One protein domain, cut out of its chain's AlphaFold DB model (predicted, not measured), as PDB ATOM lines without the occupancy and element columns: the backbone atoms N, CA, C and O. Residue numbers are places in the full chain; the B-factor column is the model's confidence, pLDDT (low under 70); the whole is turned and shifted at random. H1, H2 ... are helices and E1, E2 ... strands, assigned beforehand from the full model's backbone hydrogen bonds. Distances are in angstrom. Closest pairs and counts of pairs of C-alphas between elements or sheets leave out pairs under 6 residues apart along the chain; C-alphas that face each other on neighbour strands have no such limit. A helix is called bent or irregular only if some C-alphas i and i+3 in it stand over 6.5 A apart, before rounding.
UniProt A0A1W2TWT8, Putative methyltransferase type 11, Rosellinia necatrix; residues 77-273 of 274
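Overview. This is residues 77 to 273 of the 274 residues of the protein "Putative methyltransferase type 11" of Rosellinia necatrix (UniProt A0A1W2TWT8). A strongly twisted sheet of five strands lies between two long helices: it curls round the first part of H2 on one face, and H3a covers the other. H2 runs on well beyond the sheet, where H1 crosses it. The 197 printed residues hold, in order, E1 H1 E2 H2 E3 E4 E5 H3 H4; the mixed sheet runs E1 E2 E3 E4 E5, and the class is mixed, helices and strands. The whole is compact, radius of gyration of the C-alphas 18.9 A, yet elongated, spanning 65 by 39 by 31 A.

Along the chain. Find C-alpha 82 at (1.871, 6.063, 33.976), where E1 runs to 85. Next come H1, residues 92 to 107, 23.1 A; E2, 127 to 134; H2, 143 to 175, 48.6 A; E3, 203 to 209; E4, 212 to 220; and E5, 224 to 235, 29.8 A, which bends by 55 degrees at 232. H3, 239 to 267, is one helix by its hydrogen bonds but bent, with C-alphas 257 and 260 6.8 A apart: arms H3a, 239 to 257, 26.9 A, and H3b, 260 to 267. H4, 270 to 273, ends at (-11.810, -5.385, 60.623).

Arrangement. Look at N 84 and O 129, 2.9 A, for antiparallel E1 and E2; N 206 and O 130, 2.8 A, for parallel E2 and E3. E3 E4 E5 form a meander, antiparallel neighbours in turn, with hairpins: N 205 and O 216, N 217 and O 228, each 2.9 A. E2, H2, E3 form a strand-helix-strand unit, parallel strands joined through a helix, its crossover right-handed. Three layers, helices on both faces, place H2 and H3a on opposite faces; the closest C-alphas of H2 and E5 are Ala 152 and Ile 225, 6.3 A. H3a runs along the strands, at a height over the sheet of 7.5 A; H3b only grazes it with residues 260 to 264. H1, with residues 101 to 104 alone, touches H2, about perpendicular at 81 degrees, closest C-alphas Val 101 and Leu 165, 6.6 A. H1 touches H4 with residues 93 to 97 alone, closest C-alphas Pro 93 and Cys 270, 5.7 A. In H1, H2, H3a and H3b every O i to N i+4 pair is within hydrogen-bond range; H4 is too short for one.

Size, cuts and confidence. The C-alphas of Gly 177 and Asp 238, the two farthest apart, are 65.5 A apart, and the printed part has no cut. Look for long links at H1 to E2 and H2 to E3; in the second, residues 184 to 185 pair antiparallel with 191 to 192. pLDDT is under 70 at residues 77 to 78, 136 to 141, 179 to 197 and 272 to 273.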
ATOM      1  N   SER A  77       6.557  -7.359  32.702       53.72
ATOM      2  CA  SER A  77       6.112  -6.368  31.734       53.72
ATOM      3  C   SER A  77       5.457  -5.216  32.462       53.72
ATOM      4  O   SER A  77       4.456  -5.367  33.167       53.72
ATOM      5  N   LYS A  78       6.042  -4.033  32.281       58.47
ATOM      6  CA  LYS A  78       5.424  -2.762  32.625       58.47
ATOM      7  C   LYS A  78       4.148  -2.644  31.779       58.47
ATOM      8  O   LYS A  78       4.179  -2.168  30.655       58.47
ATOM      9  N   LYS A  79       3.032  -3.168  32.297       71.62
ATOM     10  CA  LYS A  79       1.707  -3.169  31.649       71.62
ATOM     11  C   LYS A  79       0.980  -1.828  31.792       71.62
ATOM     12  O   LYS A  79      -0.234  -1.814  31.732       71.62
ATOM     13  N   VAL A  80       1.686  -0.740  32.083       72.00
ATOM     14  CA  VAL A  80       1.098   0.587  32.320       72.00
ATOM     15  C   VAL A  80       2.149   1.650  32.026       72.00
ATOM     16  O   VAL A  80       3.265   1.501  32.516       72.00
ATOM     17  N   ASP A  81       1.822   2.711  31.285       85.81
ATOM     18  CA  ASP A  81       2.771   3.802  31.009       85.81
ATOM     19  C   ASP A  81       3.002   4.648  32.268       85.81
ATOM     20  O   ASP A  81       4.110   4.653  32.826       85.81
ATOM     21  N   TYR A  82       1.928   5.298  32.733       92.38
ATOM     22  CA  TYR A  82       1.871   6.063  33.976       92.38
ATOM     23  C   TYR A  82       0.575   5.768  34.735       92.38
ATOM     24  O   TYR A  82      -0.449   5.409  34.152       92.38
ATOM     25  N   VAL A  83       0.623   5.922  36.058       94.62
ATOM     26  CA  VAL A  83      -0.525   5.711  36.944       94.62
ATOM     27  C   VAL A  83      -0.506   6.692  38.110       94.62
ATOM     28  O   VAL A  83       0.565   7.093  38.563       94.62
ATOM     29  N   LEU A  84      -1.689   7.007  38.634       95.38
ATOM     30  CA  LEU A  84      -1.863   7.567  39.973       95.38
ATOM     31  C   LEU A  84      -2.471   6.487  40.862       95.38
ATOM     32  O   LEU A  84      -3.428   5.810  40.469       95.38
ATOM     33  N   VAL A  85      -1.894   6.311  42.045       94.50
ATOM     34  CA  VAL A  85      -2.252   5.241  42.975       94.50
ATOM     35  C   VAL A  85      -2.483   5.780  44.373       94.50
ATOM     36  O   VAL A  85      -1.916   6.800  44.756       94.50
ATOM     37  N   VAL A  86      -3.257   5.040  45.158       92.88
ATOM     38  CA  VAL A  86      -3.271   5.199  46.612       92.88
ATOM     39  C   VAL A  86      -2.011   4.545  47.181       92.88
ATOM     40  O   VAL A  86      -1.774   3.357  46.949       92.88
ATOM     41  N   ASP A  87      -1.218   5.285  47.959       87.94
ATOM     42  CA  ASP A  87      -0.082   4.709  48.687       87.94
ATOM     43  C   ASP A  87      -0.557   3.968  49.942       87.94
ATOM     44  O   ASP A  87      -0.528   4.471  51.066       87.94
ATOM     45  N   ALA A  88      -1.007   2.733  49.738       82.62
ATOM     46  CA  ALA A  88      -1.544   1.907  50.809       82.62
ATOM     47  C   ALA A  88      -0.514   1.540  51.889       82.62
ATOM     48  O   ALA A  88      -0.899   1.188  53.000       82.62
ATOM     49  N   ARG A  89       0.794   1.640  51.606       75.94
ATOM     50  CA  ARG A  89       1.849   1.355  52.597       75.94
ATOM     51  C   ARG A  89       1.818   2.351  53.750       75.94
ATOM     52  O   ARG A  89       2.095   1.981  54.888       75.94
ATOM     53  N   ASN A  90       1.452   3.589  53.440       78.25
ATOM     54  CA  ASN A  90       1.366   4.683  54.394       78.25
ATOM     55  C   ASN A  90      -0.045   4.850  54.975       78.25
ATOM     56  O   ASN A  90      -0.247   5.703  55.834       78.25
ATOM     57  N   HIS A  91      -1.008   4.018  54.559       82.56
ATOM     58  CA  HIS A  91      -2.390   4.098  55.025       82.56
ATOM     59  C   HIS A  91      -2.772   2.911  55.910       82.56
ATOM     60  O   HIS A  91      -2.969   1.791  55.435       82.56
ATOM     61  N   ALA A  92      -2.872   3.152  57.219       83.38
ATOM     62  CA  ALA A  92      -2.979   2.092  58.221       83.38
ATOM     63  C   ALA A  92      -4.173   1.127  58.025       83.38
ATOM     64  O   ALA A  92      -3.931  -0.080  58.121       83.38
ATOM     65  N   PRO A  93      -5.407   1.584  57.716       87.19
ATOM     66  CA  PRO A  93      -6.544   0.686  57.499       87.19
ATOM     67  C   PRO A  93      -6.320  -0.278  56.328       87.19
ATOM     68  O   PRO A  93      -6.401  -1.495  56.497       87.19
ATOM     69  N   LEU A  94      -5.934   0.243  55.158       87.75
ATOM     70  CA  LEU A  94      -5.668  -0.584  53.976       87.75
ATOM     71  C   LEU A  94      -4.487  -1.532  54.204       87.75
ATOM     72  O   LEU A  94      -4.573  -2.711  53.867       87.75
ATOM     73  N   ARG A  95      -3.413  -1.060  54.847       86.31
ATOM     74  CA  ARG A  95      -2.244  -1.890  55.164       86.31
ATOM     75  C   ARG A  95      -2.610  -3.110  56.013       86.31
ATOM     76  O   ARG A  95      -2.117  -4.202  55.734       86.31
ATOM     77  N   LYS A  96      -3.462  -2.941  57.032       84.94
ATOM     78  CA  LYS A  96      -3.929  -4.050  57.883       84.94
ATOM     79  C   LYS A  96      -4.685  -5.092  57.057       84.94
ATOM     80  O   LYS A  96      -4.322  -6.266  57.082       84.94
ATOM     81  N   VAL A  97      -5.684  -4.658  56.281       85.50
ATOM     82  CA  VAL A  97      -6.505  -5.571  55.469       85.50
ATOM     83  C   VAL A  97      -5.666  -6.296  54.424       85.50
ATOM     84  O   VAL A  97      -5.824  -7.498  54.229       85.50
ATOM     85  N   PHE A  98      -4.721  -5.603  53.790       85.31
ATOM     86  CA  PHE A  98      -3.846  -6.215  52.793       85.31
ATOM     87  C   PHE A  98      -2.896  -7.241  53.395       85.31
ATOM     88  O   PHE A  98      -2.615  -8.234  52.734       85.31
ATOM     89  N   GLY A  99      -2.472  -7.075  54.650       81.94
ATOM     90  CA  GLY A  99      -1.758  -8.123  55.382       81.94
ATOM     91  C   GLY A  99      -2.593  -9.399  55.536       81.94
ATOM     92  O   GLY A  99      -2.110 -10.493  55.244       81.94
ATOM     93  N   SER A 100      -3.865  -9.268  55.923       81.38
ATOM     94  CA  SER A 100      -4.783 -10.410  56.052       81.38
ATOM     95  C   SER A 100      -5.050 -11.089  54.707       81.38
ATOM     96  O   SER A 100      -4.916 -12.305  54.588       81.38
ATOM     97  N   VAL A 101      -5.354 -10.301  53.671       81.81
ATOM     98  CA  VAL A 101      -5.589 -10.798  52.306       81.81
ATOM     99  C   VAL A 101      -4.337 -11.476  51.742       81.81
ATOM    100  O   VAL A 101      -4.439 -12.533  51.127       81.81
ATOM    101  N   TRP A 102      -3.150 -10.911  51.978       83.88
ATOM    102  CA  TRP A 102      -1.877 -11.510  51.577       83.88
ATOM    103  C   TRP A 102      -1.698 -12.909  52.176       83.88
ATOM    104  O   TRP A 102      -1.411 -13.858  51.445       83.88
ATOM    105  N   ASN A 103      -1.903 -13.051  53.489       82.25
ATOM    106  CA  ASN A 103      -1.761 -14.333  54.181       82.25
ATOM    107  C   ASN A 103      -2.763 -15.375  53.670       82.25
ATOM    108  O   ASN A 103      -2.384 -16.523  53.435       82.25
ATOM    109  N   GLU A 104      -4.010 -14.968  53.429       80.88
ATOM    110  CA  GLU A 104      -5.037 -15.847  52.865       80.88
ATOM    111  C   GLU A 104      -4.659 -16.321  51.457       80.88
ATOM    112  O   GLU A 104      -4.759 -17.505  51.128       80.88
ATOM    113  N   CYS A 105      -4.167 -15.410  50.616       81.44
ATOM    114  CA  CYS A 105      -3.702 -15.754  49.281       81.44
ATOM    115  C   CYS A 105      -2.529 -16.746  49.315       81.44
ATOM    116  O   CYS A 105      -2.514 -17.700  48.534       81.44
ATOM    117  N   LEU A 106      -1.579 -16.575  50.241       82.94
ATOM    118  CA  LEU A 106      -0.501 -17.543  50.443       82.94
ATOM    119  C   LEU A 106      -1.038 -18.912  50.875       82.94
ATOM    120  O   LEU A 106      -0.645 -19.924  50.298       82.94
ATOM    121  N   PHE A 107      -1.967 -18.949  51.836       81.38
ATOM    122  CA  PHE A 107      -2.596 -20.189  52.297       81.38
ATOM    123  C   PHE A 107      -3.310 -20.933  51.158       81.38
ATOM    124  O   PHE A 107      -3.220 -22.155  51.045       81.38
ATOM    125  N   ARG A 108      -3.966 -20.192  50.260       80.06
ATOM    126  CA  ARG A 108      -4.672 -20.735  49.088       80.06
ATOM    127  C   ARG A 108      -3.774 -20.991  47.872       80.06
ATOM    128  O   ARG A 108      -4.286 -21.420  46.840       80.06
ATOM    129  N   ASN A 109      -2.463 -20.750  47.974       82.75
ATOM    130  CA  ASN A 109      -1.495 -20.869  46.879       82.75
ATOM    131  C   ASN A 109      -1.904 -20.079  45.615       82.75
ATOM    132  O   ASN A 109      -1.850 -20.577  44.488       82.75
ATOM    133  N   ILE A 110      -2.348 -18.839  45.812       80.69
ATOM    134  CA  ILE A 110      -2.726 -17.898  44.752       80.69
ATOM    135  C   ILE A 110      -1.870 -16.637  44.836       80.69
ATOM    136  O   ILE A 110      -1.386 -16.266  45.902       80.69
ATOM    137  N   LEU A 111      -1.685 -15.957  43.701       75.62
ATOM    138  CA  LEU A 111      -0.846 -14.763  43.651       75.62
ATOM    139  C   LEU A 111      -1.490 -13.599  44.427       75.62
ATOM    140  O   LEU A 111      -2.574 -13.141  44.047       75.62
ATOM    141  N   PRO A 112      -0.816 -13.089  45.470       72.81
ATOM    142  CA  PRO A 112      -1.331 -12.025  46.310       72.81
ATOM    143  C   PRO A 112      -0.972 -10.691  45.636       72.81
ATOM    144  O   PRO A 112       0.119 -10.149  45.798       72.81
ATOM    145  N   HIS A 113      -1.852 -10.179  44.784       83.31
ATOM    146  CA  HIS A 113      -1.663  -8.864  44.171       83.31
ATOM    147  C   HIS A 113      -3.004  -8.213  43.850       83.31
ATOM    148  O   HIS A 113      -3.945  -8.861  43.382       83.31
ATOM    149  N   MET A 114      -3.077  -6.905  44.040       85.00
ATOM    150  CA  MET A 114      -4.285  -6.133  43.786       85.00
ATOM    151  C   MET A 114      -4.352  -5.658  42.343       85.00
ATOM    152  O   MET A 114      -5.350  -5.845  41.652       85.00
ATOM    153  N   ASN A 115      -3.249  -5.111  41.844       90.12
ATOM    154  CA  ASN A 115      -3.206  -4.536  40.505       90.12
ATOM    155  C   ASN A 115      -2.854  -5.550  39.444       90.12
ATOM    156  O   ASN A 115      -2.067  -6.430  39.744       90.12
ATOM    157  N   HIS A 116      -3.349  -5.392  38.206       86.38
ATOM    158  CA  HIS A 116      -3.118  -6.284  37.048       86.38
ATOM    159  C   HIS A 116      -1.643  -6.433  36.603       86.38
ATOM    160  O   HIS A 116      -1.331  -7.264  35.741       86.38
ATOM    161  N   SER A 117      -0.751  -5.645  37.204       85.69
ATOM    162  CA  SER A 117       0.695  -5.640  37.005       85.69
ATOM    163  C   SER A 117       1.413  -6.309  38.180       85.69
ATOM    164  O   SER A 117       1.005  -6.165  39.332       85.69
ATOM    165  N   LEU A 118       2.502  -7.024  37.884       84.81
ATOM    166  CA  LEU A 118       3.397  -7.601  38.893       84.81
ATOM    167  C   LEU A 118       4.502  -6.639  39.329       84.81
ATOM    168  O   LEU A 118       5.275  -6.994  40.211       84.81
ATOM    169  N   TYR A 119       4.564  -5.436  38.755       85.38
ATOM    170  CA  TYR A 119       5.555  -4.438  39.128       85.38
ATOM    171  C   TYR A 119       5.436  -4.107  40.622       85.38
ATOM    172  O   TYR A 119       4.421  -3.562  41.061       85.38
ATOM    173  N   THR A 120       6.459  -4.466  41.401       84.44
ATOM    174  CA  THR A 120       6.436  -4.468  42.874       84.44
ATOM    175  C   THR A 120       5.925  -3.166  43.498       84.44
ATOM    176  O   THR A 120       5.065  -3.253  44.374       84.44
ATOM    177  N   PRO A 121       6.336  -1.963  43.041       84.75
ATOM    178  CA  PRO A 121       5.825  -0.707  43.601       84.75
ATOM    179  C   PRO A 121       4.312  -0.511  43.434       84.75
ATOM    180  O   PRO A 121       3.698   0.256  44.175       84.75
ATOM    181  N   LEU A 122       3.707  -1.202  42.465       87.62
ATOM    182  CA  LEU A 122       2.285  -1.119  42.173       87.62
ATOM    183  C   LEU A 122       1.497  -2.318  42.688       87.62
ATOM    184  O   LEU A 122       0.299  -2.170  42.829       87.62
ATOM    185  N   GLN A 123       2.073  -3.487  42.983       87.12
ATOM    186  CA  GLN A 123       1.274  -4.691  43.292       87.12
ATOM    187  C   GLN A 123       0.168  -4.470  44.344       87.12
ATOM    188  O   GLN A 123      -0.915  -5.043  44.205       87.12
ATOM    189  N   TRP A 124       0.431  -3.614  45.339       86.88
ATOM    190  CA  TRP A 124      -0.435  -3.353  46.497       86.88
ATOM    191  C   TRP A 124      -0.938  -1.915  46.627       86.88
ATOM    192  O   TRP A 124      -1.542  -1.572  47.638       86.88
ATOM    193  N   SER A 125      -0.709  -1.085  45.615       91.19
ATOM    194  CA  SER A 125      -1.073   0.335  45.626       91.19
ATOM    195  C   SER A 125      -2.272   0.538  44.695       91.19
ATOM    196  O   SER A 125      -2.049   0.585  43.486       91.19
ATOM    197  N   PRO A 126      -3.530   0.597  45.184       93.88
ATOM    198  CA  PRO A 126      -4.718   0.634  44.326       93.88
ATOM    199  C   PRO A 126      -4.600   1.688  43.216       93.88
ATOM    200  O   PRO A 126      -4.390   2.865  43.514       93.88
ATOM    201  N   ILE A 127      -4.704   1.275  41.945       95.06
ATOM    202  CA  ILE A 127      -4.642   2.207  40.808       95.06
ATOM    203  C   ILE A 127      -5.957   2.969  40.708       95.06
ATOM    204  O   ILE A 127      -7.003   2.375  40.471       95.06
ATOM    205  N   ALA A 128      -5.870   4.289  40.850       95.88
ATOM    206  CA  ALA A 128      -7.000   5.202  40.760       95.88
ATOM    207  C   ALA A 128      -7.114   5.842  39.373       95.88
ATOM    208  O   ALA A 128      -8.216   6.059  38.873       95.88
ATOM    209  N   CYS A 129      -5.971   6.122  38.738       96.88
ATOM    210  CA  CYS A 129      -5.904   6.669  37.389       96.88
ATOM    211  C   CYS A 129      -4.866   5.916  36.557       96.88
ATOM    212  O   CYS A 129      -3.710   5.821  36.966       96.88
ATOM    213  N   SER A 130      -5.254   5.415  35.383       95.56
ATOM    214  CA  SER A 130      -4.320   4.869  34.384       95.56
ATOM    215  C   SER A 130      -4.128   5.855  33.242       95.56
ATOM    216  O   SER A 130      -5.106   6.401  32.739       95.56
ATOM    217  N   ILE A 131      -2.890   6.077  32.815       95.25
ATOM    218  CA  ILE A 131      -2.552   7.024  31.751       95.25
ATOM    219  C   ILE A 131      -1.825   6.258  30.648       95.25
ATOM    220  O   ILE A 131      -0.844   5.574  30.930       95.25
ATOM    221  N   GLU A 132      -2.305   6.380  29.414       93.25
ATOM    222  CA  GLU A 132      -1.695   5.803  28.211       93.25
ATOM    223  C   GLU A 132      -1.216   6.927  27.295       93.25
ATOM    224  O   GLU A 132      -1.979   7.857  27.011       93.25
ATOM    225  N   THR A 133       0.019   6.826  26.800       90.75
ATOM    226  CA  THR A 133       0.639   7.844  25.944       90.75
ATOM    227  C   THR A 133       0.963   7.293  24.557       90.75
ATOM    228  O   THR A 133       1.615   6.261  24.422       90.75
ATOM    229  N   LYS A 134       0.537   7.980  23.487       87.75
ATOM    230  CA  LYS A 134       0.899   7.624  22.101       87.75
ATOM    231  C   LYS A 134       1.370   8.829  21.292       87.75
ATOM    232  O   LYS A 134       0.807   9.916  21.390       87.75
ATOM    233  N   VAL A 135       2.386   8.599  20.459       79.62
ATOM    234  CA  VAL A 135       2.956   9.608  19.545       79.62
ATOM    235  C   VAL A 135       2.113   9.735  18.271       79.62
ATOM    236  O   VAL A 135       1.847  10.831  17.815       79.62
ATOM    237  N   GLU A 136       1.590   8.638  17.723       69.50
ATOM    238  CA  GLU A 136       0.655   8.682  16.590       69.50
ATOM    239  C   GLU A 136      -0.438   7.620  16.772       69.50
ATOM    240  O   GLU A 136      -0.196   6.602  17.432       69.50
ATOM    241  N   PRO A 137      -1.643   7.801  16.198       61.44
ATOM    242  CA  PRO A 137      -2.665   6.759  16.139       61.44
ATOM    243  C   PRO A 137      -2.265   5.659  15.133       61.44
ATOM    244  O   PRO A 137      -2.966   5.385  14.164       61.44
ATOM    245  N   SER A 138      -1.116   5.016  15.335       51.19
ATOM    246  CA  SER A 138      -0.624   3.930  14.491       51.19
ATOM    247  C   SER A 138      -1.304   2.601  14.860       51.19
ATOM    248  O   SER A 138      -0.845   1.811  15.680       51.19
ATOM    249  N   GLY A 139      -2.477   2.389  14.263       55.00
ATOM    250  CA  GLY A 139      -2.893   1.146  13.597       55.00
ATOM    251  C   GLY A 139      -3.056  -0.189  14.341       55.00
ATOM    252  O   GLY A 139      -3.661  -1.071  13.745       55.00
ATOM    253  N   HIS A 140      -2.580  -0.400  15.572       60.22
ATOM    254  CA  HIS A 140      -2.591  -1.762  16.150       60.22
ATOM    255  C   HIS A 140      -3.582  -1.992  17.299       60.22
ATOM    256  O   HIS A 140      -4.262  -3.014  17.293       60.22
ATOM    257  N   VAL A 141      -3.724  -1.069  18.258       63.59
ATOM    258  CA  VAL A 141      -4.731  -1.160  19.340       63.59
ATOM    259  C   VAL A 141      -5.175   0.243  19.749       63.59
ATOM    260  O   VAL A 141      -4.338   1.112  20.026       63.59
ATOM    261  N   GLU A 142      -6.487   0.472  19.807       83.88
ATOM    262  CA  GLU A 142      -7.062   1.722  20.305       83.88
ATOM    263  C   GLU A 142      -6.638   1.952  21.774       83.88
ATOM    264  O   GLU A 142      -6.846   1.066  22.603       83.88
ATOM    265  N   PRO A 143      -6.073   3.120  22.146       84.69
ATOM    266  CA  PRO A 143      -5.639   3.392  23.524       84.69
ATOM    267  C   PRO A 143      -6.716   3.135  24.586       84.69
ATOM    268  O   PRO A 143      -6.416   2.653  25.674       84.69
ATOM    269  N   LEU A 144      -7.983   3.418  24.263       88.75
ATOM    270  CA  LEU A 144      -9.105   3.160  25.167       88.75
ATOM    271  C   LEU A 144      -9.365   1.670  25.383       88.75
ATOM    272  O   LEU A 144      -9.743   1.289  26.484       88.75
ATOM    273  N   LEU A 145      -9.129   0.824  24.378       88.25
ATOM    274  CA  LEU A 145      -9.257  -0.625  24.528       88.25
ATOM    275  C   LEU A 145      -8.181  -1.175  25.471       88.25
ATOM    276  O   LEU A 145      -8.463  -2.026  26.316       88.25
ATOM    277  N   GLN A 146      -6.959  -0.651  25.374       88.31
ATOM    278  CA  GLN A 146      -5.864  -0.996  26.278       88.31
ATOM    279  C   GLN A 146      -6.160  -0.544  27.715       88.31
ATOM    280  O   GLN A 146      -6.166  -1.373  28.625       88.31
ATOM    281  N   LEU A 147      -6.509   0.733  27.905       91.31
ATOM    282  CA  LEU A 147      -6.915   1.282  29.204       91.31
ATOM    283  C   LEU A 147      -8.107   0.516  29.795       91.31
ATOM    284  O   LEU A 147      -8.098   0.147  30.967       91.31
ATOM    285  N   GLY A 148      -9.109   0.207  28.977       91.31
ATOM    286  CA  GLY A 148     -10.272  -0.570  29.384       91.31
ATOM    287  C   GLY A 148      -9.924  -2.000  29.797       91.31
ATOM    288  O   GLY A 148     -10.449  -2.493  30.791       91.31
ATOM    289  N   THR A 149      -8.980  -2.645  29.107       90.25
ATOM    290  CA  THR A 149      -8.464  -3.970  29.494       90.25
ATOM    291  C   THR A 149      -7.771  -3.921  30.855       90.25
ATOM    292  O   THR A 149      -7.941  -4.827  31.678       90.25
ATOM    293  N   TRP A 150      -7.004  -2.861  31.123       92.12
ATOM    294  CA  TRP A 150      -6.346  -2.650  32.413       92.12
ATOM    295  C   TRP A 150      -7.350  -2.429  33.541       92.12
ATOM    296  O   TRP A 150      -7.230  -3.077  34.583       92.12
ATOM    297  N   VAL A 151      -8.369  -1.594  33.311       93.00
ATOM    298  CA  VAL A 151      -9.466  -1.365  34.261       93.00
ATOM    299  C   VAL A 151     -10.216  -2.668  34.527       93.00
ATOM    300  O   VAL A 151     -10.321  -3.080  35.677       93.00
ATOM    301  N   ALA A 152     -10.657  -3.383  33.491       91.44
ATOM    302  CA  ALA A 152     -11.371  -4.652  33.647       91.44
ATOM    303  C   ALA A 152     -10.547  -5.684  34.434       91.44
ATOM    304  O   ALA A 152     -11.052  -6.354  35.335       91.44
ATOM    305  N   SER A 153      -9.247  -5.783  34.138       90.69
ATOM    306  CA  SER A 153      -8.332  -6.687  34.840       90.69
ATOM    307  C   SER A 153      -8.145  -6.301  36.308       90.69
ATOM    308  O   SER A 153      -8.035  -7.182  37.163       90.69
ATOM    309  N   TRP A 154      -8.094  -5.001  36.603       92.19
ATOM    310  CA  TRP A 154      -8.027  -4.481  37.964       92.19
ATOM    311  C   TRP A 154      -9.319  -4.775  38.735       92.19
ATOM    312  O   TRP A 154      -9.261  -5.439  39.766       92.19
ATOM    313  N   HIS A 155     -10.484  -4.415  38.189       91.19
ATOM    314  CA  HIS A 155     -11.790  -4.699  38.796       91.19
ATOM    315  C   HIS A 155     -11.982  -6.194  39.073       91.19
ATOM    316  O   HIS A 155     -12.376  -6.583  40.172       91.19
ATOM    317  N   LYS A 156     -11.610  -7.063  38.125       87.69
ATOM    318  CA  LYS A 156     -11.664  -8.518  38.318       87.69
ATOM    319  C   LYS A 156     -10.824  -8.983  39.511       87.69
ATOM    320  O   LYS A 156     -11.269  -9.841  40.269       87.69
ATOM    321  N   ARG A 157      -9.623  -8.427  39.697       88.94
ATOM    322  CA  ARG A 157      -8.774  -8.738  40.861       88.94
ATOM    323  C   ARG A 157      -9.414  -8.232  42.151       88.94
ATOM    324  O   ARG A 157      -9.479  -8.990  43.110       88.94
ATOM    325  N   MET A 158      -9.950  -7.015  42.155       89.56
ATOM    326  CA  MET A 158     -10.635  -6.431  43.316       89.56
ATOM    327  C   MET A 158     -11.832  -7.276  43.777       89.56
ATOM    328  O   MET A 158     -11.987  -7.499  44.977       89.56
ATOM    329  N   HIS A 159     -12.631  -7.804  42.842       88.12
ATOM    330  CA  HIS A 159     -13.718  -8.752  43.132       88.12
ATOM    331  C   HIS A 159     -13.215 -10.051  43.754       88.12
ATOM    332  O   HIS A 159     -13.737 -10.480  44.780       88.12
ATOM    333  N   ILE A 160     -12.176 -10.653  43.174       85.88
ATOM    334  CA  ILE A 160     -11.579 -11.894  43.684       85.88
ATOM    335  C   ILE A 160     -11.056 -11.701  45.117       85.88
ATOM    336  O   ILE A 160     -11.354 -12.504  45.997       85.88
ATOM    337  N   LEU A 161     -10.316 -10.617  45.373       86.88
ATOM    338  CA  LEU A 161      -9.777 -10.334  46.706       86.88
ATOM    339  C   LEU A 161     -10.885 -10.087  47.733       86.88
ATOM    340  O   LEU A 161     -10.785 -10.541  48.871       86.88
ATOM    341  N   ARG A 162     -11.965  -9.408  47.334       86.19
ATOM    342  CA  ARG A 162     -13.119  -9.188  48.207       86.19
ATOM    343  C   ARG A 162     -13.846 -10.483  48.555       86.19
ATOM    344  O   ARG A 162     -14.264 -10.645  49.695       86.19
ATOM    345  N   GLN A 163     -13.964 -11.407  47.605       82.50
ATOM    346  CA  GLN A 163     -14.535 -12.730  47.865       82.50
ATOM    347  C   GLN A 163     -13.713 -13.503  48.897       82.50
ATOM    348  O   GLN A 163     -14.289 -14.064  49.822       82.50
ATOM    349  N   TYR A 164     -12.379 -13.470  48.808       80.56
ATOM    350  CA  TYR A 164     -11.539 -14.091  49.838       80.56
ATOM    351  C   TYR A 164     -11.729 -13.452  51.202       80.56
ATOM    352  O   TYR A 164     -11.818 -14.164  52.195       80.56
ATOM    353  N   LEU A 165     -11.856 -12.126  51.251       81.38
ATOM    354  CA  LEU A 165     -12.126 -11.441  52.503       81.38
ATOM    355  C   LEU A 165     -13.470 -11.868  53.114       81.38
ATOM    356  O   LEU A 165     -13.532 -12.094  54.319       81.38
ATOM    357  N   PHE A 166     -14.528 -12.016  52.308       80.62
ATOM    358  CA  PHE A 166     -15.807 -12.548  52.788       80.62
ATOM    359  C   PHE A 166     -15.666 -13.970  53.333       80.62
ATOM    360  O   PHE A 166     -16.096 -14.219  54.457       80.62
ATOM    361  N   ASP A 167     -15.002 -14.867  52.599       76.88
ATOM    362  CA  ASP A 167     -14.760 -16.240  53.053       76.88
ATOM    363  C   ASP A 167     -14.013 -16.272  54.399       76.88
ATOM    364  O   ASP A 167     -14.358 -17.055  55.285       76.88
ATOM    365  N   THR A 168     -12.993 -15.420  54.558       76.56
ATOM    366  CA  THR A 168     -12.206 -15.316  55.793       76.56
ATOM    367  C   THR A 168     -13.055 -14.795  56.951       76.56
ATOM    368  O   THR A 168     -13.052 -15.395  58.024       76.56
ATOM    369  N   VAL A 169     -13.806 -13.707  56.752       74.31
ATOM    370  CA  VAL A 169     -14.659 -13.122  57.803       74.31
ATOM    371  C   VAL A 169     -15.744 -14.107  58.239       74.31
ATOM    372  O   VAL A 169     -15.931 -14.322  59.436       74.31
ATOM    373  N   ASP A 170     -16.413 -14.756  57.289       76.31
ATOM    374  CA  ASP A 170     -17.471 -15.721  57.588       76.31
ATOM    375  C   ASP A 170     -16.912 -16.985  58.273       76.31
ATOM    376  O   ASP A 170     -17.587 -17.594  59.106       76.31
ATOM    377  N   GLY A 171     -15.674 -17.384  57.953       73.69
ATOM    378  CA  GLY A 171     -14.951 -18.450  58.653       73.69
ATOM    379  C   GLY A 171     -14.675 -18.102  60.117       73.69
ATOM    380  O   GLY A 171     -15.018 -18.880  61.008       73.69
ATOM    381  N   LEU A 172     -14.143 -16.904  60.373       72.56
ATOM    382  CA  LEU A 172     -13.844 -16.420  61.726       72.56
ATOM    383  C   LEU A 172     -15.104 -16.278  62.595       72.56
ATOM    384  O   LEU A 172     -15.075 -16.612  63.779       72.56
ATOM    385  N   GLN A 173     -16.220 -15.812  62.026       74.25
ATOM    386  CA  GLN A 173     -17.499 -15.717  62.744       74.25
ATOM    387  C   GLN A 173     -18.016 -17.096  63.171       74.25
ATOM    388  O   GLN A 173     -18.426 -17.279  64.318       74.25
ATOM    389  N   LYS A 174     -17.915 -18.101  62.287       76.19
ATOM    390  CA  LYS A 174     -18.297 -19.483  62.613       76.19
ATOM    391  C   LYS A 174     -17.461 -20.066  63.750       76.19
ATOM    392  O   LYS A 174     -18.018 -20.736  64.615       76.19
ATOM    393  N   GLU A 175     -16.153 -19.812  63.775       76.44
ATOM    394  CA  GLU A 175     -15.272 -20.267  64.862       76.44
ATOM    395  C   GLU A 175     -15.625 -19.629  66.212       76.44
ATOM    396  O   GLU A 175     -15.545 -20.289  67.247       76.44
ATOM    397  N   LYS A 176     -16.085 -18.372  66.207       79.12
ATOM    398  CA  LYS A 176     -16.576 -17.670  67.405       79.12
ATOM    399  C   LYS A 176     -17.977 -18.107  67.855       79.12
ATOM    400  O   LYS A 176     -18.465 -17.617  68.869       79.12
ATOM    401  N   GLY A 177     -18.628 -19.024  67.133       74.94
ATOM    402  CA  GLY A 177     -20.006 -19.438  67.405       74.94
ATOM    403  C   GLY A 177     -21.046 -18.366  67.063       74.94
ATOM    404  O   GLY A 177     -22.205 -18.485  67.462       74.94
ATOM    405  N   GLU A 178     -20.650 -17.326  66.328       74.75
ATOM    406  CA  GLU A 178     -21.549 -16.295  65.826       74.75
ATOM    407  C   GLU A 178     -22.264 -16.803  64.570       74.75
ATOM    408  O   GLU A 178     -21.716 -17.570  63.770       74.75
ATOM    409  N   GLN A 179     -23.522 -16.396  64.392       60.41
ATOM    410  CA  GLN A 179     -24.252 -16.749  63.182       60.41
ATOM    411  C   GLN A 179     -23.618 -16.039  61.976       60.41
ATOM    412  O   GLN A 179     -23.403 -14.827  62.036       60.41
ATOM    413  N   PRO A 180     -23.331 -16.764  60.879       62.12
ATOM    414  CA  PRO A 180     -22.839 -16.143  59.656       62.12
ATOM    415  C   PRO A 180     -23.857 -15.126  59.128       62.12
ATOM    416  O   PRO A 180     -25.063 -15.278  59.347       62.12
ATOM    417  N   ARG A 181     -23.367 -14.106  58.410       64.00
ATOM    418  CA  ARG A 181     -24.196 -13.051  57.804       64.00
ATOM    419  C   ARG A 181     -25.431 -13.641  57.116       64.00
ATOM    420  O   ARG A 181     -25.312 -14.516  56.258       64.00
ATOM    421  N   ALA A 182     -26.617 -13.152  57.479       60.12
ATOM    422  CA  ALA A 182     -27.854 -13.584  56.842       60.12
ATOM    423  C   ALA A 182     -27.870 -13.116  55.371       60.12
ATOM    424  O   ALA A 182     -27.640 -11.932  55.115       60.12
ATOM    425  N   PRO A 183     -28.116 -14.006  54.392       58.56
ATOM    426  CA  PRO A 183     -28.282 -13.595  53.007       58.56
ATOM    427  C   PRO A 183     -29.610 -12.850  52.843       58.56
ATOM    428  O   PRO A 183     -30.664 -13.337  53.256       58.56
ATOM    429  N   THR A 184     -29.570 -11.693  52.194       56.50
ATOM    430  CA  THR A 184     -30.761 -10.951  51.789       56.50
ATOM    431  C   THR A 184     -31.207 -11.472  50.427       56.50
ATOM    432  O   THR A 184     -30.420 -11.548  49.483       56.50
ATOM    433  N   THR A 185     -32.467 -11.873  50.297       55.25
ATOM    434  CA  THR A 185     -33.006 -12.324  49.009       55.25
ATOM    435  C   THR A 185     -33.487 -11.109  48.225       55.25
ATOM    436  O   THR A 185     -34.360 -10.384  48.698       55.25
ATOM    437  N   THR A 186     -32.942 -10.872  47.032       54.66
ATOM    438  CA  THR A 186     -33.500  -9.867  46.118       54.66
ATOM    439  C   THR A 186     -34.868 -10.310  45.595       54.66
ATOM    440  O   THR A 186     -35.176 -11.501  45.567       54.66
ATOM    441  N   GLU A 187     -35.670  -9.370  45.086       53.53
ATOM    442  CA  GLU A 187     -36.941  -9.665  44.396       53.53
ATOM    443  C   GLU A 187     -36.770 -10.656  43.224       53.53
ATOM    444  O   GLU A 187     -37.693 -11.387  42.875       53.53
ATOM    445  N   SER A 188     -35.561 -10.739  42.658       54.91
ATOM    446  CA  SER A 188     -35.160 -11.698  41.620       54.91
ATOM    447  C   SER A 188     -34.770 -13.093  42.141       54.91
ATOM    448  O   SER A 188     -34.311 -13.929  41.361       54.91
ATOM    449  N   GLY A 189     -34.926 -13.369  43.441       53.28
ATOM    450  CA  GLY A 189     -34.630 -14.669  44.056       53.28
ATOM    451  C   GLY A 189     -33.138 -14.974  44.222       53.28
ATOM    452  O   GLY A 189     -32.770 -16.116  44.505       53.28
ATOM    453  N   GLN A 190     -32.256 -13.984  44.041       50.53
ATOM    454  CA  GLN A 190     -30.817 -14.152  44.230       50.53
ATOM    455  C   GLN A 190     -30.431 -13.816  45.676       50.53
ATOM    456  O   GLN A 190     -30.819 -12.786  46.216       50.53
ATOM    457  N   GLN A 191     -29.651 -14.697  46.306       52.84
ATOM    458  CA  GLN A 191     -29.008 -14.407  47.591       52.84
ATOM    459  C   GLN A 191     -27.925 -13.338  47.378       52.84
ATOM    460  O   GLN A 191     -26.958 -13.610  46.662       52.84
ATOM    461  N   GLN A 192     -28.094 -12.167  47.995       52.56
ATOM    462  CA  GLN A 192     -27.124 -11.072  48.083       52.56
ATOM    463  C   GLN A 192     -26.785 -10.810  49.551       52.56
ATOM    464  O   GLN A 192     -27.678 -10.674  50.381       52.56
ATOM    465  N   TYR A 193     -25.504 -10.699  49.887       59.19
ATOM    466  CA  TYR A 193     -25.100 -10.256  51.222       59.19
ATOM    467  C   TYR A 193     -25.116  -8.721  51.297       59.19
ATOM    468  O   TYR A 193     -24.867  -8.048  50.304       59.19
ATOM    469  N   GLU A 194     -25.364  -8.134  52.470       51.47
ATOM    470  CA  GLU A 194     -25.435  -6.669  52.662       51.47
ATOM    471  C   GLU A 194     -24.135  -5.941  52.232       51.47
ATOM    472  O   GLU A 194     -24.152  -4.797  51.783       51.47
ATOM    473  N   GLY A 195     -23.000  -6.654  52.252       54.56
ATOM    474  CA  GLY A 195     -21.740  -6.201  51.663       54.56
ATOM    475  C   GLY A 195     -21.708  -6.241  50.129       54.56
ATOM    476  O   GLY A 195     -21.095  -5.365  49.524       54.56
ATOM    477  N   ASP A 196     -22.377  -7.182  49.461       56.56
ATOM    478  CA  ASP A 196     -22.345  -7.336  47.992       56.56
ATOM    479  C   ASP A 196     -22.856  -6.101  47.240       56.56
ATOM    480  O   ASP A 196     -22.531  -5.916  46.070       56.56
ATOM    481  N   GLN A 197     -23.620  -5.230  47.903       60.81
ATOM    482  CA  GLN A 197     -24.186  -4.032  47.285       60.81
ATOM    483  C   GLN A 197     -23.179  -2.891  47.093       60.81
ATOM    484  O   GLN A 197     -23.407  -2.012  46.256       60.81
ATOM    485  N   LYS A 198     -22.056  -2.876  47.830       74.38
ATOM    486  CA  LYS A 198     -21.021  -1.858  47.597       74.38
ATOM    487  C   LYS A 198     -20.405  -2.085  46.224       74.38
ATOM    488  O   LYS A 198     -20.058  -3.212  45.894       74.38
ATOM    489  N   ARG A 199     -20.264  -1.012  45.443       81.81
ATOM    490  CA  ARG A 199     -19.620  -1.020  44.123       81.81
ATOM    491  C   ARG A 199     -18.146  -0.654  44.254       81.81
ATOM    492  O   ARG A 199     -17.782   0.129  45.129       81.81
ATOM    493  N   ILE A 200     -17.316  -1.198  43.366       87.00
ATOM    494  CA  ILE A 200     -15.919  -0.771  43.249       87.00
ATOM    495  C   ILE A 200     -15.914   0.718  42.866       87.00
ATOM    496  O   ILE A 200     -16.720   1.112  42.014       87.00
ATOM    497  N   PRO A 201     -15.036   1.545  43.462       88.31
ATOM    498  CA  PRO A 201     -14.888   2.938  43.061       88.31
ATOM    499  C   PRO A 201     -14.631   3.080  41.558       88.31
ATOM    500  O   PRO A 201     -14.021   2.218  40.925       88.31
ATOM    501  N   THR A 202     -15.095   4.192  40.991       90.62
ATOM    502  CA  THR A 202     -14.813   4.539  39.590       90.62
ATOM    503  C   THR A 202     -13.304   4.642  39.387       90.62
ATOM    504  O   THR A 202     -12.627   5.220  40.228       90.62
ATOM    505  N   SER A 203     -12.788   4.112  38.279       93.50
ATOM    506  CA  SER A 203     -11.393   4.291  37.866       93.50
ATOM    507  C   SER A 203     -11.300   5.418  36.841       93.50
ATOM    508  O   SER A 203     -12.099   5.471  35.907       93.50
ATOM    509  N   LEU A 204     -10.318   6.304  36.961       97.12
ATOM    510  CA  LEU A 204     -10.031   7.292  35.923       97.12
ATOM    511  C   LEU A 204      -9.109   6.691  34.862       97.12
ATOM    512  O   LEU A 204      -8.193   5.922  35.166       97.12
ATOM    513  N   VAL A 205      -9.334   7.054  33.602       96.38
ATOM    514  CA  VAL A 205      -8.407   6.723  32.520       96.38
ATOM    515  C   VAL A 205      -8.105   7.959  31.685       96.38
ATOM    516  O   VAL A 205      -9.006   8.679  31.258       96.38
ATOM    517  N   VAL A 206      -6.823   8.213  31.455       96.62
ATOM    518  CA  VAL A 206      -6.332   9.356  30.686       96.62
ATOM    519  C   VAL A 206      -5.679   8.838  29.419       96.62
ATOM    520  O   VAL A 206      -4.755   8.026  29.445       96.62
ATOM    521  N   LYS A 207      -6.173   9.327  28.289       94.75
ATOM    522  CA  LYS A 207      -5.605   9.067  26.975       94.75
ATOM    523  C   LYS A 207      -4.831  10.296  26.531       94.75
ATOM    524  O   LYS A 207      -5.435  11.353  26.340       94.75
ATOM    525  N   VAL A 208      -3.536  10.125  26.301       94.12
ATOM    526  CA  VAL A 208      -2.656  11.162  25.768       94.12
ATOM    527  C   VAL A 208      -2.247  10.779  24.355       94.12
ATOM    528  O   VAL A 208      -1.652   9.724  24.133       94.12
ATOM    529  N   ILE A 209      -2.589  11.624  23.384       91.12
ATOM    530  CA  ILE A 209      -2.122  11.478  22.002       91.12
ATOM    531  C   ILE A 209      -1.437  12.780  21.624       91.12
ATOM    532  O   ILE A 209      -2.075  13.833  21.633       91.12
ATOM    533  N   ASN A 210      -0.150  12.710  21.287       90.94
ATOM    534  CA  ASN A 210       0.691  13.892  21.114       90.94
ATOM    535  C   ASN A 210       0.650  14.797  22.354       90.94
ATOM    536  O   ASN A 210       1.148  14.426  23.412       90.94
ATOM    537  N   GLN A 211       0.046  15.974  22.209       92.19
ATOM    538  CA  GLN A 211      -0.053  17.005  23.237       92.19
ATOM    539  C   GLN A 211      -1.480  17.121  23.791       92.19
ATOM    540  O   GLN A 211      -1.724  17.946  24.665       92.19
ATOM    541  N   GLU A 212      -2.419  16.309  23.290       92.94
ATOM    542  CA  GLU A 212      -3.822  16.326  23.698       92.94
ATOM    543  C   GLU A 212      -4.069  15.339  24.837       92.94
ATOM    544  O   GLU A 212      -3.853  14.131  24.680       92.94
ATOM    545  N   TRP A 213      -4.603  15.837  25.952       96.44
ATOM    546  CA  TRP A 213      -4.943  15.030  27.118       96.44
ATOM    547  C   TRP A 213      -6.460  14.915  27.250       96.44
ATOM    548  O   TRP A 213      -7.186  15.905  27.346       96.44
ATOM    549  N   ARG A 214      -6.966  13.680  27.239       96.50
ATOM    550  CA  ARG A 214      -8.399  13.397  27.380       96.50
ATOM    551  C   ARG A 214      -8.652  12.489  28.573       96.50
ATOM    552  O   ARG A 214      -8.130  11.376  28.616       96.50
ATOM    553  N   LEU A 215      -9.492  12.948  29.496       97.31
ATOM    554  CA  LEU A 215      -9.945  12.192  30.660       97.31
ATOM    555  C   LEU A 215     -11.237  11.435  30.350       97.31
ATOM    556  O   LEU A 215     -12.130  11.937  29.662       97.31
ATOM    557  N   TYR A 216     -11.336  10.236  30.905       97.50
ATOM    558  CA  TYR A 216     -12.522   9.401  30.887       97.50
ATOM    559  C   TYR A 216     -12.728   8.756  32.262       97.50
ATOM    560  O   TYR A 216     -11.785   8.568  33.033       97.50
ATOM    561  N   PHE A 217     -13.970   8.372  32.535       96.06
ATOM    562  CA  PHE A 217     -14.389   7.724  33.773       96.06
ATOM    563  C   PHE A 217     -14.816   6.298  33.456       96.06
ATOM    564  O   PHE A 217     -15.732   6.096  32.661       96.06
ATOM    565  N   ALA A 218     -14.152   5.318  34.053       94.56
ATOM    566  CA  ALA A 218     -14.432   3.909  33.850       94.56
ATOM    567  C   ALA A 218     -15.141   3.325  35.077       94.56
ATOM    568  O   ALA A 218     -14.621   3.351  36.194       94.56
ATOM    569  N   THR A 219     -16.341   2.795  34.867       91.38
ATOM    570  CA  THR A 219     -17.178   2.213  35.918       91.38
ATOM    571  C   THR A 219     -17.469   0.756  35.615       91.38
ATOM    572  O   THR A 219     -17.793   0.406  34.479       91.38
ATOM    573  N   ASP A 220     -17.445  -0.070  36.647       87.38
ATOM    574  CA  ASP A 220     -17.845  -1.465  36.554       87.38
ATOM    575  C   ASP A 220     -19.353  -1.621  36.755       87.38
ATOM    576  O   ASP A 220     -19.923  -1.157  37.747       87.38
ATOM    577  N   SER A 221     -19.998  -2.246  35.773       82.44
ATOM    578  CA  SER A 221     -21.430  -2.569  35.792       82.44
ATOM    579  C   SER A 221     -21.699  -4.043  36.122       82.44
ATOM    580  O   SER A 221     -22.853  -4.452  36.181       82.44
ATOM    581  N   GLY A 222     -20.648  -4.822  36.397       76.62
ATOM    582  CA  GLY A 222     -20.676  -6.238  36.754       76.62
ATOM    583  C   GLY A 222     -20.365  -7.156  35.572       76.62
ATOM    584  O   GLY A 222     -19.536  -8.057  35.686       76.62
ATOM    585  N   ASP A 223     -21.003  -6.920  34.428       79.56
ATOM    586  CA  ASP A 223     -20.803  -7.661  33.176       79.56
ATOM    587  C   ASP A 223     -19.868  -6.935  32.194       79.56
ATOM    588  O   ASP A 223     -19.242  -7.540  31.322       79.56
ATOM    589  N   CYS A 224     -19.743  -5.620  32.331       84.19
ATOM    590  CA  CYS A 224     -18.949  -4.788  31.446       84.19
ATOM    591  C   CYS A 224     -18.323  -3.603  32.183       84.19
ATOM    592  O   CYS A 224     -18.785  -3.167  33.242       84.19
ATOM    593  N   ILE A 225     -17.267  -3.061  31.575       89.44
ATOM    594  CA  ILE A 225     -16.714  -1.765  31.957       89.44
ATOM    595  C   ILE A 225     -17.298  -0.711  31.021       89.44
ATOM    596  O   ILE A 225     -17.092  -0.758  29.806       89.44
ATOM    597  N   ASN A 226     -18.009   0.251  31.601       91.31
ATOM    598  CA  ASN A 226     -18.510   1.424  30.899       91.31
ATOM    599  C   ASN A 226     -17.503   2.564  31.024       91.31
ATOM    600  O   ASN A 226     -17.068   2.880  32.130       91.31
ATOM    601  N   VAL A 227     -17.136   3.175  29.898       93.06
ATOM    602  CA  VAL A 227     -16.183   4.286  29.825       93.06
ATOM    603  C   VAL A 227     -16.897   5.540  29.320       93.06
ATOM    604  O   VAL A 227     -17.345   5.605  28.172       93.06
ATOM    605  N   TYR A 228     -16.973   6.556  30.178       94.19
ATOM    606  CA  TYR A 228     -17.634   7.834  29.920       94.19
ATOM    607  C   TYR A 228     -16.623   8.931  29.579       94.19
ATOM    608  O   TYR A 228     -15.614   9.086  30.263       94.19
ATOM    609  N   GLY A 229     -16.904   9.717  28.534       92.94
ATOM    610  CA  GLY A 229     -16.067  10.836  28.087       92.94
ATOM    611  C   GLY A 229     -16.170  11.100  26.572       92.94
ATOM    612  O   GLY A 229     -17.178  10.737  25.945       92.94
ATOM    613  N   PRO A 230     -15.138  11.710  25.953       94.50
ATOM    614  CA  PRO A 230     -13.980  12.349  26.594       94.50
ATOM    615  C   PRO A 230     -14.318  13.680  27.271       94.50
ATOM    616  O   PRO A 230     -15.166  14.425  26.784       94.50
ATOM    617  N   MET A 231     -13.565  14.016  28.317       95.81
ATOM    618  CA  MET A 231     -13.421  15.376  28.838       95.81
ATOM    619  C   MET A 231     -12.043  15.922  28.438       95.81
ATOM    620  O   MET A 231     -11.038  15.227  28.593       95.81
ATOM    621  N   ASN A 232     -11.995  17.141  27.892       94.12
ATOM    622  CA  ASN A 232     -10.729  17.833  27.645       94.12
ATOM    623  C   ASN A 232     -10.193  18.361  28.980       94.12
ATOM    624  O   ASN A 232     -10.928  19.036  29.697       94.12
ATOM    625  N   ILE A 233      -8.944  18.030  29.298       97.44
ATOM    626  CA  ILE A 233      -8.293  18.415  30.553       97.44
ATOM    627  C   ILE A 233      -7.060  19.289  30.314       97.44
ATOM    628  O   ILE A 233      -6.176  19.337  31.156       97.44
ATOM    629  N   GLY A 234      -6.995  19.963  29.165       96.50
ATOM    630  CA  GLY A 234      -5.838  20.741  28.743       96.50
ATOM    631  C   GLY A 234      -4.848  19.901  27.942       96.50
ATOM    632  O   GLY A 234      -5.187  18.870  27.349       96.50
ATOM    633  N   GLY A 235      -3.605  20.357  27.909       95.75
ATOM    634  CA  GLY A 235      -2.591  19.774  27.049       95.75
ATOM    635  C   GLY A 235      -1.212  20.349  27.299       95.75
ATOM    636  O   GLY A 235      -0.988  21.104  28.237       95.75
ATOM    637  N   THR A 236      -0.267  19.968  26.452       95.81
ATOM    638  CA  THR A 236       1.120  20.454  26.535       95.81
ATOM    639  C   THR A 236       1.522  21.288  25.322       95.81
ATOM    640  O   THR A 236       2.708  21.530  25.123       95.81
ATOM    641  N   SER A 237       0.556  21.691  24.490       94.12
ATOM    642  CA  SER A 237       0.776  22.467  23.264       94.12
ATOM    643  C   SER A 237       1.124  23.925  23.525       94.12
ATOM    644  O   SER A 237       1.890  24.516  22.764       94.12
ATOM    645  N   ASP A 238       0.576  24.504  24.589       96.38
ATOM    646  CA  ASP A 238       0.836  25.877  24.994       96.38
ATOM    647  C   ASP A 238       0.747  26.039  26.515       96.38
ATOM    648  O   ASP A 238       0.350  25.135  27.252       96.38
ATOM    649  N   LEU A 239       1.171  27.211  26.986       97.44
ATOM    650  CA  LEU A 239       1.289  27.499  28.408       97.44
ATOM    651  C   LEU A 239      -0.069  27.509  29.121       97.44
ATOM    652  O   LEU A 239      -0.144  27.066  30.263       97.44
ATOM    653  N   MET A 240      -1.127  28.008  28.476       96.69
ATOM    654  CA  MET A 240      -2.452  28.073  29.091       96.69
ATOM    655  C   MET A 240      -3.011  26.662  29.272       96.69
ATOM    656  O   MET A 240      -3.412  26.300  30.379       96.69
ATOM    657  N   ASP A 241      -2.951  25.848  28.218       97.31
ATOM    658  CA  ASP A 241      -3.366  24.446  28.259       97.31
ATOM    659  C   ASP A 241      -2.563  23.634  29.287       97.31
ATOM    660  O   ASP A 241      -3.127  22.761  29.952       97.31
ATOM    661  N   ALA A 242      -1.279  23.956  29.482       97.94
ATOM    662  CA  ALA A 242      -0.441  23.321  30.497       97.94
ATOM    663  C   ALA A 242      -0.874  23.672  31.932       97.94
ATOM    664  O   ALA A 242      -0.869  22.797  32.800       97.94
ATOM    665  N   TYR A 243      -1.287  24.917  32.198       98.12
ATOM    666  CA  TYR A 243      -1.834  25.299  33.507       98.12
ATOM    667  C   TYR A 243      -3.200  24.661  33.774       98.12
ATOM    668  O   TYR A 243      -3.460  24.240  34.901       98.12
ATOM    669  N   VAL A 244      -4.051  24.538  32.748       97.94
ATOM    670  CA  VAL A 244      -5.311  23.785  32.856       97.94
ATOM    671  C   VAL A 244      -5.019  22.324  33.200       97.94
ATOM    672  O   VAL A 244      -5.620  21.787  34.131       97.94
ATOM    673  N   LEU A 245      -4.056  21.705  32.511       97.94
ATOM    674  CA  LEU A 245      -3.649  20.327  32.780       97.94
ATOM    675  C   LEU A 245      -3.133  20.146  34.207       97.94
ATOM    676  O   LEU A 245      -3.551  19.206  34.882       97.94
ATOM    677  N   LEU A 246      -2.278  21.049  34.689       97.94
ATOM    678  CA  LEU A 246      -1.790  21.013  36.066       97.94
ATOM    679  C   LEU A 246      -2.943  21.090  37.075       97.94
ATOM    680  O   LEU A 246      -3.038  20.227  37.944       97.94
ATOM    681  N   ALA A 247      -3.852  22.055  36.916       98.31
ATOM    682  CA  ALA A 247      -4.988  22.228  37.820       98.31
ATOM    683  C   ALA A 247      -5.901  20.989  37.854       98.31
ATOM    684  O   ALA A 247      -6.384  20.589  38.914       98.31
ATOM    685  N   VAL A 248      -6.121  20.335  36.707       98.19
ATOM    686  CA  VAL A 248      -6.907  19.094  36.660       98.19
ATOM    687  C   VAL A 248      -6.155  17.925  37.300       98.19
ATOM    688  O   VAL A 248      -6.771  17.134  38.011       98.19
ATOM    689  N   LEU A 249      -4.842  17.795  37.089       97.50
ATOM    690  CA  LEU A 249      -4.041  16.748  37.731       97.50
ATOM    691  C   LEU A 249      -3.999  16.910  39.259       97.50
ATOM    692  O   LEU A 249      -4.049  15.903  39.967       97.50
ATOM    693  N   GLU A 250      -3.975  18.143  39.768       98.06
ATOM    694  CA  GLU A 250      -4.122  18.443  41.199       98.06
ATOM    695  C   GLU A 250      -5.504  18.024  41.719       98.06
ATOM    696  O   GLU A 250      -5.592  17.298  42.707       98.06
ATOM    697  N   ALA A 251      -6.581  18.357  41.002       98.06
ATOM    698  CA  ALA A 251      -7.928  17.918  41.373       98.06
ATOM    699  C   ALA A 251      -8.078  16.384  41.351       98.06
ATOM    700  O   ALA A 251      -8.744  15.802  42.209       98.06
ATOM    701  N   ILE A 252      -7.439  15.706  40.389       97.75
ATOM    702  CA  ILE A 252      -7.394  14.241  40.350       97.75
ATOM    703  C   ILE A 252      -6.637  13.709  41.566       97.75
ATOM    704  O   ILE A 252      -7.130  12.786  42.205       97.75
ATOM    705  N   LYS A 253      -5.474  14.278  41.908       96.25
ATOM    706  CA  LYS A 253      -4.710  13.887  43.101       96.25
ATOM    707  C   LYS A 253      -5.576  13.978  44.357       96.25
ATOM    708  O   LYS A 253      -5.651  12.995  45.090       96.25
ATOM    709  N   ASP A 254      -6.265  15.096  44.564       97.19
ATOM    710  CA  ASP A 254      -7.136  15.288  45.726       97.19
ATOM    711  C   ASP A 254      -8.258  14.246  45.764       97.19
ATOM    712  O   ASP A 254      -8.533  13.660  46.811       97.19
ATOM    713  N   TRP A 255      -8.862  13.935  44.615       97.19
ATOM    714  CA  TRP A 255      -9.862  12.872  44.507       97.19
ATOM    715  C   TRP A 255      -9.284  11.475  44.812       97.19
ATOM    716  O   TRP A 255      -9.936  10.680  45.498       97.19
ATOM    717  N   VAL A 256      -8.054  11.173  44.366       96.19
ATOM    718  CA  VAL A 256      -7.346   9.919  44.700       96.19
ATOM    719  C   VAL A 256      -7.112   9.821  46.208       96.19
ATOM    720  O   VAL A 256      -7.359   8.775  46.812       96.19
ATOM    721  N   GLU A 257      -6.667  10.918  46.818       93.69
ATOM    722  CA  GLU A 257      -6.376  11.044  48.246       93.69
ATOM    723  C   GLU A 257      -7.629  11.216  49.117       93.69
ATOM    724  O   GLU A 257      -7.504  11.342  50.331       93.69
ATOM    725  N   THR A 258      -8.835  11.225  48.557       94.06
ATOM    726  CA  THR A 258     -10.079  11.349  49.330       94.06
ATOM    727  C   THR A 258     -11.087  10.307  48.866       94.06
ATOM    728  O   THR A 258     -11.007   9.149  49.274       94.06
ATOM    729  N   THR A 259     -11.989  10.688  47.962       95.19
ATOM    730  CA  THR A 259     -13.140   9.903  47.518       95.19
ATOM    731  C   THR A 259     -12.753   8.513  47.027       95.19
ATOM    732  O   THR A 259     -13.414   7.532  47.367       95.19
ATOM    733  N   PHE A 260     -11.688   8.396  46.231       95.38
ATOM    734  CA  PHE A 260     -11.267   7.090  45.733       95.38
ATOM    735  C   PHE A 260     -10.733   6.204  46.861       95.38
ATOM    736  O   PHE A 260     -11.157   5.055  46.978       95.38
ATOM    737  N   ARG A 261      -9.841   6.730  47.716       93.88
ATOM    738  CA  ARG A 261      -9.287   5.983  48.854       93.88
ATOM    739  C   ARG A 261     -10.390   5.506  49.798       93.88
ATOM    740  O   ARG A 261     -10.439   4.315  50.094       93.88
ATOM    741  N   GLU A 262     -11.296   6.395  50.203       92.50
ATOM    742  CA  GLU A 262     -12.450   6.063  51.053       92.50
ATOM    743  C   GLU A 262     -13.326   4.986  50.406       92.50
ATOM    744  O   GLU A 262     -13.761   4.034  51.052       92.50
ATOM    745  N   GLY A 263     -13.527   5.079  49.090       92.88
ATOM    746  CA  GLY A 263     -14.215   4.054  48.323       92.88
ATOM    747  C   GLY A 263     -13.513   2.689  48.371       92.88
ATOM    748  O   GLY A 263     -14.181   1.663  48.508       92.88
ATOM    749  N   VAL A 264     -12.179   2.652  48.290       93.00
ATOM    750  CA  VAL A 264     -11.392   1.409  48.383       93.00
ATOM    751  C   VAL A 264     -11.439   0.830  49.801       93.00
ATOM    752  O   VAL A 264     -11.612  -0.378  49.959       93.00
ATOM    753  N   GLU A 265     -11.342   1.663  50.836       91.31
ATOM    754  CA  GLU A 265     -11.494   1.241  52.238       91.31
ATOM    755  C   GLU A 265     -12.872   0.628  52.494       91.31
ATOM    756  O   GLU A 265     -13.004  -0.461  53.055       91.31
ATOM    757  N   SER A 266     -13.903   1.309  52.002       89.62
ATOM    758  CA  SER A 266     -15.297   0.889  52.068       89.62
ATOM    759  C   SER A 266     -15.528  -0.439  51.335       89.62
ATOM    760  O   SER A 266     -16.233  -1.312  51.852       89.62
ATOM    761  N   TRP A 267     -14.903  -0.624  50.165       90.44
ATOM    762  CA  TRP A 267     -14.927  -1.869  49.388       90.44
ATOM    763  C   TRP A 267     -14.332  -3.048  50.166       90.44
ATOM    764  O   TRP A 267     -14.930  -4.129  50.211       90.44
ATOM    765  N   PHE A 268     -13.191  -2.821  50.820       87.69
ATOM    766  CA  PHE A 268     -12.482  -3.806  51.635       87.69
ATOM    767  C   PHE A 268     -12.956  -3.879  53.091       87.69
ATOM    768  O   PHE A 268     -12.341  -4.584  53.883       87.69
ATOM    769  N   MET A 269     -14.060  -3.209  53.443       84.81
ATOM    770  CA  MET A 269     -14.659  -3.268  54.782       84.81
ATOM    771  C   MET A 269     -13.640  -2.977  55.898       84.81
ATOM    772  O   MET A 269     -13.663  -3.629  56.938       84.81
ATOM    773  N   CYS A 270     -12.735  -2.014  55.683       82.56
ATOM    774  CA  CYS A 270     -11.662  -1.715  56.636       82.56
ATOM    775  C   CYS A 270     -12.182  -1.408  58.051       82.56
ATOM    776  O   CYS A 270     -11.566  -1.839  59.019       82.56
ATOM    777  N   GLU A 271     -13.333  -0.742  58.167       73.94
ATOM    778  CA  GLU A 271     -13.994  -0.422  59.445       73.94
ATOM    779  C   GLU A 271     -14.527  -1.659  60.188       73.94
ATOM    780  O   GLU A 271     -14.677  -1.643  61.402       73.94
ATOM    781  N   SER A 272     -14.834  -2.746  59.473       62.78
ATOM    782  CA  SER A 272     -15.363  -3.985  60.062       62.78
ATOM    783  C   SER A 272     -14.263  -4.943  60.533       62.78
ATOM    784  O   SER A 272     -14.570  -6.037  61.002       62.78
ATOM    785  N   LEU A 273     -12.996  -4.570  60.338       57.66
ATOM    786  CA  LEU A 273     -11.810  -5.385  60.623       57.66
ATOM    787  C   LEU A 273     -10.941  -4.793  61.746       57.66
ATOM    788  O   LEU A 273      -9.815  -5.254  61.947       57.66
TER     789      LEU A 273